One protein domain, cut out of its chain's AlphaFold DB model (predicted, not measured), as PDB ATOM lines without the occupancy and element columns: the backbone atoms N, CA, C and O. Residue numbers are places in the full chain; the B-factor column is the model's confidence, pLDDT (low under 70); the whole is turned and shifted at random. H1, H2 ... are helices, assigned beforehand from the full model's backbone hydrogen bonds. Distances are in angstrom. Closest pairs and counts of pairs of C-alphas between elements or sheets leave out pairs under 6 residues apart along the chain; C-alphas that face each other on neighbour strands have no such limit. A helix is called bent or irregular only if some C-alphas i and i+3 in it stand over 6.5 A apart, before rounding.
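This is residues 4 to 96 of the 98 residues of an uncharacterized protein of Arsenophonus sp. ENCA (UniProt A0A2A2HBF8). One long helix, H2, folds back sharply on itself into two arms, H2a and H2b, which lie side by side; from the open end of this pair, H1 sticks out roughly in line with H2a, and most of H3 sticks out sideways as a long free arm. The printed part has 93 residues with three named helices, in the order H1, H2, H3, and no named strand; its class is all helix. The whole is only just loose, close to extended, with a radius of gyration of the C-alphas of 18.5 A. Its outline is flat, spanning 55 by 51 by 18 A.

Find C-alpha 4 at (189.318, 194.770, 120.331); from there H1 runs through residues 4 to 13, 14.7 A from first to last C-alpha. Go on through the ten residues of the link, where residues 18 to 19 pair antiparallel with residues 22 to 23, to H2, residues 24 to 69. By its hydrogen bonds H2 was assigned as one helix, but it is bent: C-alphas 44 and 47 are 9.4 A apart. Its arm H2a, residues 24 to 44, runs 30.1 A to C-alpha 44 at (178.818, 196.133, 62.980). Past residues 45 and 46, which belong to neither arm, H2b runs back through residues 47 to 69 over 35.4 A. Last comes H3, residues 73 to 94, 31.4 A long, ending at C-alpha 94 at (206.253, 165.696, 87.713).

Look first at H1, which touches no helix and is apart from H2a, H2b and H3. H2a and H2b touch, and their closest C-alphas, those of Gly 41 and Gly 49, are 3.7 A apart. They run opposite ways at a shallow tilt of 12 degrees, with centres 11.0 A apart. At residues 66 to 67 of H2b and 73 to 74 of H3, you find that these two touch only at the corner by their link, and only just, with 3 pairs of C-alphas within 8 A. The closest C-alphas there are those of Cys 67 and Ala 73, 6.0 A apart, and the lines of H2b and H3 are about perpendicular at 82 degrees. H3 is apart from H2a. In H1, H2a and H3 every O i to N i+4 pair is within hydrogen-bond range; in H2b 15 of 19 are.

Asp 4 and Met 45 have the two C-alphas farthest apart, at 58.4 A. Residues 4 to 13 and residues 76 to 96 stand free; the body without them has 62 residues and spans 43 by 16 by 16 A. The printed part has no cut; the link from H1 to H2 is short and that from H2 to H3 is tight. Read the B-factor column for the model's confidence: the mean pLDDT of the printed part is 78.7, and it is under 70 at residues 5 to 15, 71 to 83, 85 and 87 to 96.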
ATOM      1  N   ASP A   4     190.522 195.226 121.029       71.81
ATOM      2  CA  ASP A   4     189.318 194.770 120.331       71.81
ATOM      3  C   ASP A   4     188.988 195.615 119.082       71.81
ATOM      4  O   ASP A   4     188.614 195.079 118.036       71.81
ATOM      5  N   ASP A   5     189.188 196.935 119.168       65.44
ATOM      6  CA  ASP A   5     188.922 197.882 118.077       65.44
ATOM      7  C   ASP A   5     189.959 197.749 116.949       65.44
ATOM      8  O   ASP A   5     189.657 197.912 115.760       65.44
ATOM      9  N   GLU A   6     191.194 197.408 117.319       63.28
ATOM     10  CA  GLU A   6     192.305 197.195 116.397       63.28
ATOM     11  C   GLU A   6     192.097 195.897 115.601       63.28
ATOM     12  O   GLU A   6     192.186 195.899 114.369       63.28
ATOM     13  N   TYR A   7     191.679 194.813 116.265       62.88
ATOM     14  CA  TYR A   7     191.358 193.544 115.601       62.88
ATOM     15  C   TYR A   7     190.129 193.631 114.681       62.88
ATOM     16  O   TYR A   7     190.130 193.038 113.595       62.88
ATOM     17  N   LEU A   8     189.097 194.395 115.058       62.50
ATOM     18  CA  LEU A   8     187.933 194.637 114.194       62.50
ATOM     19  C   LEU A   8     188.307 195.431 112.934       62.50
ATOM     20  O   LEU A   8     187.851 195.095 111.835       62.50
ATOM     21  N   THR A   9     189.183 196.430 113.069       62.56
ATOM     22  CA  THR A   9     189.672 197.244 111.944       62.56
ATOM     23  C   THR A   9     190.511 196.414 110.969       62.56
ATOM     24  O   THR A   9     190.303 196.488 109.753       62.56
ATOM     25  N   TYR A  10     191.393 195.550 111.481       62.97
ATOM     26  CA  TYR A  10     192.183 194.630 110.654       62.97
ATOM     27  C   TYR A  10     191.308 193.642 109.867       62.97
ATOM     28  O   TYR A  10     191.569 193.382 108.690       62.97
ATOM     29  N   ASN A  11     190.234 193.124 110.472       65.38
ATOM     30  CA  ASN A  11     189.338 192.185 109.793       65.38
ATOM     31  C   ASN A  11     188.470 192.868 108.715       65.38
ATOM     32  O   ASN A  11     188.152 192.263 107.689       65.38
ATOM     33  N   GLY A  12     188.138 194.151 108.900       62.03
ATOM     34  CA  GLY A  12     187.478 194.972 107.879       62.03
ATOM     35  C   GLY A  12     188.337 195.187 106.629       62.03
ATOM     36  O   GLY A  12     187.809 195.162 105.517       62.03
ATOM     37  N   PHE A  13     189.659 195.310 106.794       63.47
ATOM     38  CA  PHE A  13     190.619 195.469 105.692       63.47
ATOM     39  C   PHE A  13     190.833 194.180 104.877       63.47
ATOM     40  O   PHE A  13     191.227 194.230 103.714       63.47
ATOM     41  N   ASN A  14     190.543 193.018 105.469       69.50
ATOM     42  CA  ASN A  14     190.592 191.718 104.795       69.50
ATOM     43  C   ASN A  14     189.364 191.459 103.892       69.50
ATOM     44  O   ASN A  14     189.366 190.530 103.081       69.50
ATOM     45  N   ARG A  15     188.298 192.259 104.017       69.75
ATOM     46  CA  ARG A  15     187.081 192.108 103.210       69.75
ATOM     47  C   ARG A  15     187.296 192.706 101.822       69.75
ATOM     48  O   ARG A  15     187.759 193.835 101.686       69.75
ATOM     49  N   ALA A  16     186.922 191.968 100.776       70.75
ATOM     50  CA  ALA A  16     187.032 192.469  99.408       70.75
ATOM     51  C   ALA A  16     186.262 193.793  99.235       70.75
ATOM     52  O   ALA A  16     185.121 193.926  99.681       70.75
ATOM     53  N   ILE A  17     186.881 194.765  98.558       72.75
ATOM     54  CA  ILE A  17     186.280 196.077  98.295       72.75
ATOM     55  C   ILE A  17     185.103 195.888  97.327       72.75
ATOM     56  O   ILE A  17     185.289 195.547  96.155       72.75
ATOM     57  N   LEU A  18     183.888 196.088  97.838       80.81
ATOM     58  CA  LEU A  18     182.630 195.937  97.110       80.81
ATOM     59  C   LEU A  18     182.062 197.313  96.751       80.81
ATOM     60  O   LEU A  18     181.822 198.137  97.629       80.81
ATOM     61  N   PHE A  19     181.784 197.538  95.470       79.00
ATOM     62  CA  PHE A  19     181.030 198.684  94.972       79.00
ATOM     63  C   PHE A  19     179.639 198.216  94.538       79.00
ATOM     64  O   PHE A  19     179.503 197.296  93.732       79.00
ATOM     65  N   TRP A  20     178.588 198.796  95.122       78.19
ATOM     66  CA  TRP A  20     177.190 198.403  94.878       78.19
ATOM     67  C   TRP A  20     176.896 196.893  95.065       78.19
ATOM     68  O   TRP A  20     176.023 196.313  94.413       78.19
ATOM     69  N   GLY A  21     177.632 196.246  95.975       75.06
ATOM     70  CA  GLY A  21     177.521 194.809  96.259       75.06
ATOM     71  C   GLY A  21     178.265 193.897  95.275       75.06
ATOM     72  O   GLY A  21     178.131 192.682  95.378       75.06
ATOM     73  N   VAL A  22     179.051 194.453  94.347       82.81
ATOM     74  CA  VAL A  22     179.907 193.715  93.398       82.81
ATOM     75  C   VAL A  22     181.375 194.037  93.687       82.81
ATOM     76  O   VAL A  22     181.676 195.180  94.027       82.81
ATOM     77  N   PRO A  23     182.322 193.090  93.580       85.12
ATOM     78  CA  PRO A  23     183.727 193.399  93.802       85.12
ATOM     79  C   PRO A  23     184.212 194.426  92.770       85.12
ATOM     80  O   PRO A  23     183.872 194.340  91.589       85.12
ATOM     81  N   LEU A  24     185.010 195.402  93.206       84.69
ATOM     82  CA  LEU A  24     185.365 196.567  92.387       84.69
ATOM     83  C   LEU A  24     186.062 196.190  91.064       84.69
ATOM     84  O   LEU A  24     185.731 196.720  90.008       84.69
ATOM     85  N   ILE A  25     187.003 195.244  91.108       85.88
ATOM     86  CA  ILE A  25     187.776 194.814  89.931       85.88
ATOM     87  C   ILE A  25     186.876 194.213  88.832       85.88
ATOM     88  O   ILE A  25     186.883 194.738  87.718       85.88
ATOM     89  N   PRO A  26     186.074 193.154  89.086       86.00
ATOM     90  CA  PRO A  26     185.186 192.607  88.063       86.00
ATOM     91  C   PRO A  26     184.110 193.602  87.626       86.00
ATOM     92  O   PRO A  26     183.711 193.565  86.463       86.00
ATOM     93  N   PHE A  27     183.675 194.511  88.506       88.00
ATOM     94  CA  PHE A  27     182.765 195.592  88.132       88.00
ATOM     95  C   PHE A  27     183.372 196.490  87.044       88.00
ATOM     96  O   PHE A  27     182.753 196.676  85.999       88.00
ATOM     97  N   ILE A  28     184.604 196.977  87.240       90.88
ATOM     98  CA  ILE A  28     185.306 197.830  86.265       90.88
ATOM     99  C   ILE A  28     185.531 197.089  84.939       90.88
ATOM    100  O   ILE A  28     185.286 197.657  83.876       90.88
ATOM    101  N   ILE A  29     185.950 195.819  84.992       92.31
ATOM    102  CA  ILE A  29     186.192 195.001  83.791       92.31
ATOM    103  C   ILE A  29     184.897 194.774  83.002       92.31
ATOM    104  O   ILE A  29     184.876 194.910  81.784       92.31
ATOM    105  N   CYS A  30     183.800 194.429  83.673       93.12
ATOM    106  CA  CYS A  30     182.525 194.237  82.986       93.12
ATOM    107  C   CYS A  30     182.004 195.550  82.399       93.12
ATOM    108  O   CYS A  30     181.463 195.546  81.299       93.12
ATOM    109  N   LEU A  31     182.184 196.673  83.099       92.94
ATOM    110  CA  LEU A  31     181.739 197.982  82.625       92.94
ATOM    111  C   LEU A  31     182.518 198.422  81.378       92.94
ATOM    112  O   LEU A  31     181.908 198.884  80.412       92.94
ATOM    113  N   SER A  32     183.837 198.209  81.348       94.81
ATOM    114  CA  SER A  32     184.640 198.474  80.150       94.81
ATOM    115  C   SER A  32     184.255 197.554  78.988       94.81
ATOM    116  O   SER A  32     184.092 198.032  77.865       94.81
ATOM    117  N   LEU A  33     184.011 196.264  79.247       94.69
ATOM    118  CA  LEU A  33     183.543 195.323  78.226       94.69
ATOM    119  C   LEU A  33     182.161 195.691  77.682       94.69
ATOM    120  O   LEU A  33     181.962 195.616  76.472       94.69
ATOM    121  N   ILE A  34     181.222 196.121  78.527       95.75
ATOM    122  CA  ILE A  34     179.899 196.593  78.090       95.75
ATOM    123  C   ILE A  34     180.056 197.767  77.122       95.75
ATOM    124  O   ILE A  34     179.467 197.738  76.048       95.75
ATOM    125  N   MET A  35     180.885 198.759  77.457       95.38
ATOM    126  CA  MET A  35     181.116 199.924  76.594       95.38
ATOM    127  C   MET A  35     181.708 199.520  75.237       95.38
ATOM    128  O   MET A  35     181.187 199.904  74.192       95.38
ATOM    129  N   VAL A  36     182.764 198.701  75.244       95.81
ATOM    130  CA  VAL A  36     183.447 198.267  74.014       95.81
ATOM    131  C   VAL A  36     182.533 197.401  73.146       95.81
ATOM    132  O   VAL A  36     182.409 197.645  71.949       95.81
ATOM    133  N   THR A  37     181.862 196.411  73.739       94.69
ATOM    134  CA  THR A  37     180.973 195.499  73.002       94.69
ATOM    135  C   THR A  37     179.718 196.193  72.496       94.69
ATOM    136  O   THR A  37     179.275 195.875  71.398       94.69
ATOM    137  N   PHE A  38     179.181 197.167  73.232       93.94
ATOM    138  CA  PHE A  38     178.066 197.979  72.764       93.94
ATOM    139  C   PHE A  38     178.466 198.813  71.546       93.94
ATOM    140  O   PHE A  38     177.797 198.742  70.521       93.94
ATOM    141  N   ILE A  39     179.579 199.550  71.618       94.50
ATOM    142  CA  ILE A  39     180.031 200.402  70.508       94.50
ATOM    143  C   ILE A  39     180.349 199.551  69.274       94.50
ATOM    144  O   ILE A  39     179.802 199.791  68.200       94.50
ATOM    145  N   ILE A  40     181.193 198.526  69.426       95.31
ATOM    146  CA  ILE A  40     181.597 197.658  68.309       95.31
ATOM    147  C   ILE A  40     180.394 196.883  67.764       95.31
ATOM    148  O   ILE A  40     180.197 196.812  66.552       95.31
ATOM    149  N   GLY A  41     179.574 196.314  68.647       93.94
ATOM    150  CA  GLY A  41     178.413 195.520  68.264       93.94
ATOM    151  C   GLY A  41     177.382 196.345  67.506       93.94
ATOM    152  O   GLY A  41     176.883 195.893  66.478       93.94
ATOM    153  N   VAL A  42     177.080 197.559  67.974       94.38
ATOM    154  CA  VAL A  42     176.110 198.435  67.307       94.38
ATOM    155  C   VAL A  42     176.633 198.924  65.960       94.38
ATOM    156  O   VAL A  42     175.871 198.955  64.996       94.38
ATOM    157  N   LEU A  43     177.929 199.232  65.851       95.06
ATOM    158  CA  LEU A  43     178.535 199.637  64.579       95.06
ATOM    159  C   LEU A  43     178.511 198.520  63.522       95.06
ATOM    160  O   LEU A  43     178.302 198.810  62.347       95.06
ATOM    161  N   LEU A  44     178.719 197.260  63.919       95.19
ATOM    162  CA  LEU A  44     178.818 196.133  62.980       95.19
ATOM    163  C   LEU A  44     177.476 195.444  62.691       95.19
ATOM    164  O   LEU A  44     177.264 194.959  61.583       95.19
ATOM    165  N   MET A  45     176.591 195.353  63.685       92.69
ATOM    166  CA  MET A  45     175.372 194.531  63.638       92.69
ATOM    167  C   MET A  45     174.094 195.322  63.963       92.69
ATOM    168  O   MET A  45     173.012 194.738  64.077       92.69
ATOM    169  N   GLY A  46     174.189 196.645  64.135       92.06
ATOM    170  CA  GLY A  46     173.054 197.495  64.486       92.06
ATOM    171  C   GLY A  46     172.444 197.110  65.837       92.06
ATOM    172  O   GLY A  46     173.147 196.884  66.819       92.06
ATOM    173  N   PHE A  47     171.117 196.998  65.902       90.38
ATOM    174  CA  PHE A  47     170.404 196.706  67.153       90.38
ATOM    175  C   PHE A  47     170.795 195.359  67.792       90.38
ATOM    176  O   PHE A  47     170.837 195.242  69.017       90.38
ATOM    177  N   TYR A  48     171.161 194.354  66.989       91.38
ATOM    178  CA  TYR A  48     171.609 193.054  67.507       91.38
ATOM    179  C   TYR A  48     172.932 193.141  68.282       91.38
ATOM    180  O   TYR A  48     173.218 192.280  69.115       91.38
ATOM    181  N   GLY A  49     173.697 194.220  68.096       89.75
ATOM    182  CA  GLY A  49     174.895 194.527  68.873       89.75
ATOM    183  C   GLY A  49     174.668 194.672  70.380       89.75
ATOM    184  O   GLY A  49     175.616 194.564  71.153       89.75
ATOM    185  N   VAL A  50     173.418 194.866  70.818       94.44
ATOM    186  CA  VAL A  50     173.051 195.018  72.236       94.44
ATOM    187  C   VAL A  50     173.006 193.676  72.984       94.44
ATOM    188  O   VAL A  50     173.055 193.640  74.212       94.44
ATOM    189  N   ILE A  51     172.986 192.546  72.275       94.81
ATOM    190  CA  ILE A  51     172.923 191.218  72.905       94.81
ATOM    191  C   ILE A  51     174.151 190.967  73.794       94.81
ATOM    192  O   ILE A  51     174.015 190.534  74.939       94.81
ATOM    193  N   ALA A  52     175.349 191.287  73.300       93.12
ATOM    194  CA  ALA A  52     176.597 191.106  74.040       93.12
ATOM    195  C   ALA A  52     176.644 191.887  75.376       93.12
ATOM    196  O   ALA A  52     176.873 191.256  76.413       93.12
ATOM    197  N   PRO A  53     176.381 193.210  75.423       94.62
ATOM    198  CA  PRO A  53     176.377 193.952  76.683       94.62
ATOM    199  C   PRO A  53     175.283 193.486  77.655       94.62
ATOM    200  O   PRO A  53     175.515 193.500  78.864       94.62
ATOM    201  N   VAL A  54     174.130 193.003  77.171       95.62
ATOM    202  CA  VAL A  54     173.081 192.426  78.037       95.62
ATOM    203  C   VAL A  54     173.557 191.147  78.728       95.62
ATOM    204  O   VAL A  54     173.325 190.977  79.927       95.62
ATOM    205  N   ILE A  55     174.267 190.267  78.017       95.44
ATOM    206  CA  ILE A  55     174.838 189.046  78.607       95.44
ATOM    207  C   ILE A  55     175.863 189.401  79.695       95.44
ATOM    208  O   ILE A  55     175.845 188.817  80.781       95.44
ATOM    209  N   ILE A  56     176.726 190.390  79.441       94.31
ATOM    210  CA  ILE A  56     177.724 190.848  80.421       94.31
ATOM    211  C   ILE A  56     177.039 191.469  81.649       94.31
ATOM    212  O   ILE A  56     177.449 191.222  82.785       94.31
ATOM    213  N   LEU A  57     175.959 192.227  81.449       93.75
ATOM    214  CA  LEU A  57     175.176 192.793  82.543       93.75
ATOM    215  C   LEU A  57     174.526 191.698  83.404       93.75
ATOM    216  O   LEU A  57     174.586 191.768  84.634       93.75
ATOM    217  N   ALA A  58     173.960 190.659  82.783       93.94
ATOM    218  CA  ALA A  58     173.406 189.510  83.499       93.94
ATOM    219  C   ALA A  58     174.480 188.793  84.337       93.94
ATOM    220  O   ALA A  58     174.242 188.460  85.499       93.94
ATOM    221  N   PHE A  59     175.691 188.631  83.795       91.81
ATOM    222  CA  PHE A  59     176.829 188.087  84.538       91.81
ATOM    223  C   PHE A  59     177.193 188.942  85.764       91.81
ATOM    224  O   PHE A  59     177.402 188.409  86.856       91.81
ATOM    225  N   LEU A  60     177.190 190.271  85.632       90.81
ATOM    226  CA  LEU A  60     177.457 191.187  86.743       90.81
ATOM    227  C   LEU A  60     176.397 191.088  87.856       90.81
ATOM    228  O   LEU A  60     176.736 191.154  89.042       90.81
ATOM    229  N   LEU A  61     175.128 190.856  87.504       90.62
ATOM    230  CA  LEU A  61     174.060 190.600  88.479       90.62
ATOM    231  C   LEU A  61     174.251 189.268  89.220       90.62
ATOM    232  O   LEU A  61     174.005 189.204  90.426       90.62
ATOM    233  N   LEU A  62     174.738 188.225  88.544       89.06
ATOM    234  CA  LEU A  62     175.076 186.957  89.201       89.06
ATOM    235  C   LEU A  62     176.224 187.136  90.201       89.06
ATOM    236  O   LEU A  62     176.148 186.629  91.324       89.06
ATOM    237  N   LEU A  63     177.254 187.909  89.842       85.56
ATOM    238  CA  LEU A  63     178.333 188.259  90.771       85.56
ATOM    239  C   LEU A  63     177.804 189.033  91.984       85.56
ATOM    240  O   LEU A  63     178.172 188.717  93.115       85.56
ATOM    241  N   LYS A  64     176.882 189.979  91.773       86.50
ATOM    242  CA  LYS A  64     176.205 190.703  92.859       86.50
ATOM    243  C   LYS A  64     175.483 189.752  93.815       86.50
ATOM    244  O   LYS A  64     175.634 189.861  95.030       86.50
ATOM    245  N   GLN A  65     174.726 188.791  93.283       86.44
ATOM    246  CA  GLN A  65     174.015 187.802  94.100       86.44
ATOM    247  C   GLN A  65     174.967 186.919  94.911       86.44
ATOM    248  O   GLN A  65     174.683 186.610  96.069       86.44
ATOM    249  N   ARG A  66     176.102 186.518  94.329       82.12
ATOM    250  CA  ARG A  66     177.128 185.732  95.029       82.12
ATOM    251  C   ARG A  66     177.759 186.521  96.172       82.12
ATOM    252  O   ARG A  66     177.806 186.031  97.297       82.12
ATOM    253  N   CYS A  67     178.169 187.754  95.901       79.56
ATOM    254  CA  CYS A  67     178.802 188.623  96.886       79.56
ATOM    255  C   CYS A  67     177.853 189.114  97.987       79.56
ATOM    256  O   CYS A  67     178.309 189.438  99.081       79.56
ATOM    257  N   SER A  68     176.541 189.123  97.731       78.88
ATOM    258  CA  SER A  68     175.530 189.379  98.761       78.88
ATOM    259  C   SER A  68     175.434 188.261  99.804       78.88
ATOM    260  O   SER A  68     174.985 188.534 100.912       78.88
ATOM    261  N   LYS A  69     175.800 187.019  99.454       77.06
ATOM    262  CA  LYS A  69     175.792 185.878 100.384       77.06
ATOM    263  C   LYS A  69     177.081 185.821 101.191       77.06
ATOM    264  O   LYS A  69     177.016 185.710 102.405       77.06
ATOM    265  N   ASP A  70     178.219 185.985 100.515       71.62
ATOM    266  CA  ASP A  70     179.537 185.993 101.144       71.62
ATOM    267  C   ASP A  70     180.423 187.088 100.532       71.62
ATOM    268  O   ASP A  70     180.780 187.019  99.350       71.62
ATOM    269  N   PRO A  71     180.863 188.090 101.312       65.81
ATOM    270  CA  PRO A  71     181.678 189.179 100.780       65.81
ATOM    271  C   PRO A  71     183.096 188.751 100.390       65.81
ATOM    272  O   PRO A  71     183.734 189.406  99.572       65.81
ATOM    273  N   ASN A  72     183.573 187.631 100.938       69.06
ATOM    274  CA  ASN A  72     184.861 187.030 100.598       69.06
ATOM    275  C   ASN A  72     184.750 185.988  99.470       69.06
ATOM    276  O   ASN A  72     185.741 185.349  99.133       69.06
ATOM    277  N   ALA A  73     183.579 185.808  98.843       65.88
ATOM    278  CA  ALA A  73     183.424 184.842  97.751       65.88
ATOM    279  C   ALA A  73     184.441 185.075  96.616       65.88
ATOM    280  O   ALA A  73     185.059 184.133  96.128       65.88
ATOM    281  N   GLY A  74     184.697 186.342  96.267       64.38
ATOM    282  CA  GLY A  74     185.642 186.696  95.205       64.38
ATOM    283  C   GLY A  74     187.100 186.329  95.508       64.38
ATOM    284  O   GLY A  74     187.826 185.911  94.604       64.38
ATOM    285  N   THR A  75     187.546 186.427  96.765       64.12
ATOM    286  CA  THR A  75     188.903 186.000  97.146       64.12
ATOM    287  C   THR A  75     189.017 184.481  97.126       64.12
ATOM    288  O   THR A  75     189.997 183.965  96.586       64.12
ATOM    289  N   VAL A  76     187.998 183.758  97.595       64.75
ATOM    290  CA  VAL A  76     187.961 182.286  97.548       64.75
ATOM    291  C   VAL A  76     187.983 181.774  96.105       64.75
ATOM    292  O   VAL A  76     188.755 180.864  95.800       64.75
ATOM    293  N   ASP A  77     187.225 182.383  95.193       65.25
ATOM    294  CA  ASP A  77     187.232 182.008  93.772       65.25
ATOM    295  C   ASP A  77     188.594 182.277  93.115       65.25
ATOM    296  O   ASP A  77     189.115 181.427  92.386       65.25
ATOM    297  N   SER A  78     189.234 183.405  93.439       63.03
ATOM    298  CA  SER A  78     190.589 183.706  92.955       63.03
ATOM    299  C   SER A  78     191.630 182.699  93.464       63.03
ATOM    300  O   SER A  78     192.527 182.297  92.720       63.03
ATOM    301  N   LEU A  79     191.494 182.240  94.711       61.56
ATOM    302  CA  LEU A  79     192.374 181.244  95.322       61.56
ATOM    303  C   LEU A  79     192.141 179.856  94.724       61.56
ATOM    304  O   LEU A  79     193.108 179.148  94.449       61.56
ATOM    305  N   LYS A  80     190.886 179.486  94.442       66.31
ATOM    306  CA  LYS A  80     190.554 178.252  93.715       66.31
ATOM    307  C   LYS A  80     191.140 178.259  92.307       66.31
ATOM    308  O   LYS A  80     191.716 177.257  91.891       66.31
ATOM    309  N   PHE A  81     191.058 179.388  91.604       66.94
ATOM    310  CA  PHE A  81     191.654 179.536  90.277       66.94
ATOM    311  C   PHE A  81     193.186 179.438  90.317       66.94
ATOM    312  O   PHE A  81     193.776 178.674  89.551       66.94
ATOM    313  N   LYS A  82     193.838 180.132  91.260       68.38
ATOM    314  CA  LYS A  82     195.291 180.025  91.483       68.38
ATOM    315  C   LYS A  82     195.708 178.597  91.852       68.38
ATOM    316  O   LYS A  82     196.684 178.092  91.307       68.38
ATOM    317  N   GLY A  83     194.946 177.919  92.711       66.50
ATOM    318  CA  GLY A  83     195.171 176.517  93.068       66.50
ATOM    319  C   GLY A  83     195.019 175.566  91.879       66.50
ATOM    320  O   GLY A  83     195.828 174.656  91.713       66.50
ATOM    321  N   PHE A  84     194.041 175.802  91.002       70.62
ATOM    322  CA  PHE A  84     193.868 175.027  89.772       70.62
ATOM    323  C   PHE A  84     195.040 175.221  88.797       70.62
ATOM    324  O   PHE A  84     195.582 174.239  88.287       70.62
ATOM    325  N   ALA A  85     195.489 176.463  88.596       68.88
ATOM    326  CA  ALA A  85     196.650 176.773  87.761       68.88
ATOM    327  C   ALA A  85     197.941 176.123  88.297       68.88
ATOM    328  O   ALA A  85     198.702 175.530  87.531       68.88
ATOM    329  N   LEU A  86     198.151 176.155  89.618       72.06
ATOM    330  CA  LEU A  86     199.285 175.498  90.278       72.06
ATOM    331  C   LEU A  86     199.213 173.970  90.178       72.06
ATOM    332  O   LEU A  86     200.231 173.332  89.922       72.06
ATOM    333  N   LYS A  87     198.020 173.372  90.307       69.69
ATOM    334  CA  LYS A  87     197.827 171.927  90.108       69.69
ATOM    335  C   LYS A  87     198.137 171.513  88.666       69.69
ATOM    336  O   LYS A  87     198.795 170.498  88.451       69.69
ATOM    337  N   GLY A  88     197.727 172.318  87.685       66.62
ATOM    338  CA  GLY A  88     198.070 172.107  86.276       66.62
ATOM    339  C   GLY A  88     199.576 172.210  85.999       66.62
ATOM    340  O   GLY A  88     200.113 171.415  85.228       66.62
ATOM    341  N   PHE A  89     200.272 173.139  86.659       59.97
ATOM    342  CA  PHE A  89     201.719 173.330  86.501       59.97
ATOM    343  C   PHE A  89     202.546 172.250  87.219       59.97
ATOM    344  O   PHE A  89     203.489 171.710  86.642       59.97
ATOM    345  N   SER A  90     202.151 171.867  88.436       59.22
ATOM    346  CA  SER A  90     202.786 170.788  89.206       59.22
ATOM    347  C   SER A  90     202.692 169.443  88.479       59.22
ATOM    348  O   SER A  90     203.695 168.737  88.373       59.22
ATOM    349  N   ASN A  91     201.539 169.131  87.876       58.38
ATOM    350  CA  ASN A  91     201.369 167.893  87.111       58.38
ATOM    351  C   ASN A  91     202.270 167.847  85.858       58.38
ATOM    352  O   ASN A  91     202.780 166.792  85.494       58.38
ATOM    353  N   LYS A  92     202.541 169.001  85.225       58.28
ATOM    354  CA  LYS A  92     203.506 169.089  84.114       58.28
ATOM    355  C   LYS A  92     204.966 168.946  84.555       58.28
ATOM    356  O   LYS A  92     205.760 168.440  83.773       58.28
ATOM    357  N   ILE A  93     205.327 169.398  85.756       58.09
ATOM    358  CA  ILE A  93     206.693 169.255  86.289       58.09
ATOM    359  C   ILE A  93     206.988 167.793  86.636       58.09
ATOM    360  O   ILE A  93     208.040 167.291  86.254       58.09
ATOM    361  N   ILE A  94     206.060 167.097  87.296       56.28
ATOM    362  CA  ILE A  94     206.253 165.696  87.713       56.28
ATOM    363  C   ILE A  94     206.423 164.771  86.496       56.28
ATOM    364  O   ILE A  94     207.302 163.917  86.496       56.28
ATOM    365  N   LEU A  95     205.660 164.991  85.420       54.38
ATOM    366  CA  LEU A  95     205.770 164.217  84.173       54.38
ATOM    367  C   LEU A  95     207.038 164.504  83.352       54.38
ATOM    368  O   LEU A  95     207.284 163.808  82.375       54.38
ATOM    369  N   LYS A  96     207.817 165.534  83.700       44.81
ATOM    370  CA  LYS A  96     209.061 165.896  83.000       44.81
ATOM    371  C   LYS A  96     210.323 165.407  83.728       44.81
ATOM    372  O   LYS A  96     211.422 165.608  83.223       44.81
TER     373      LYS A  96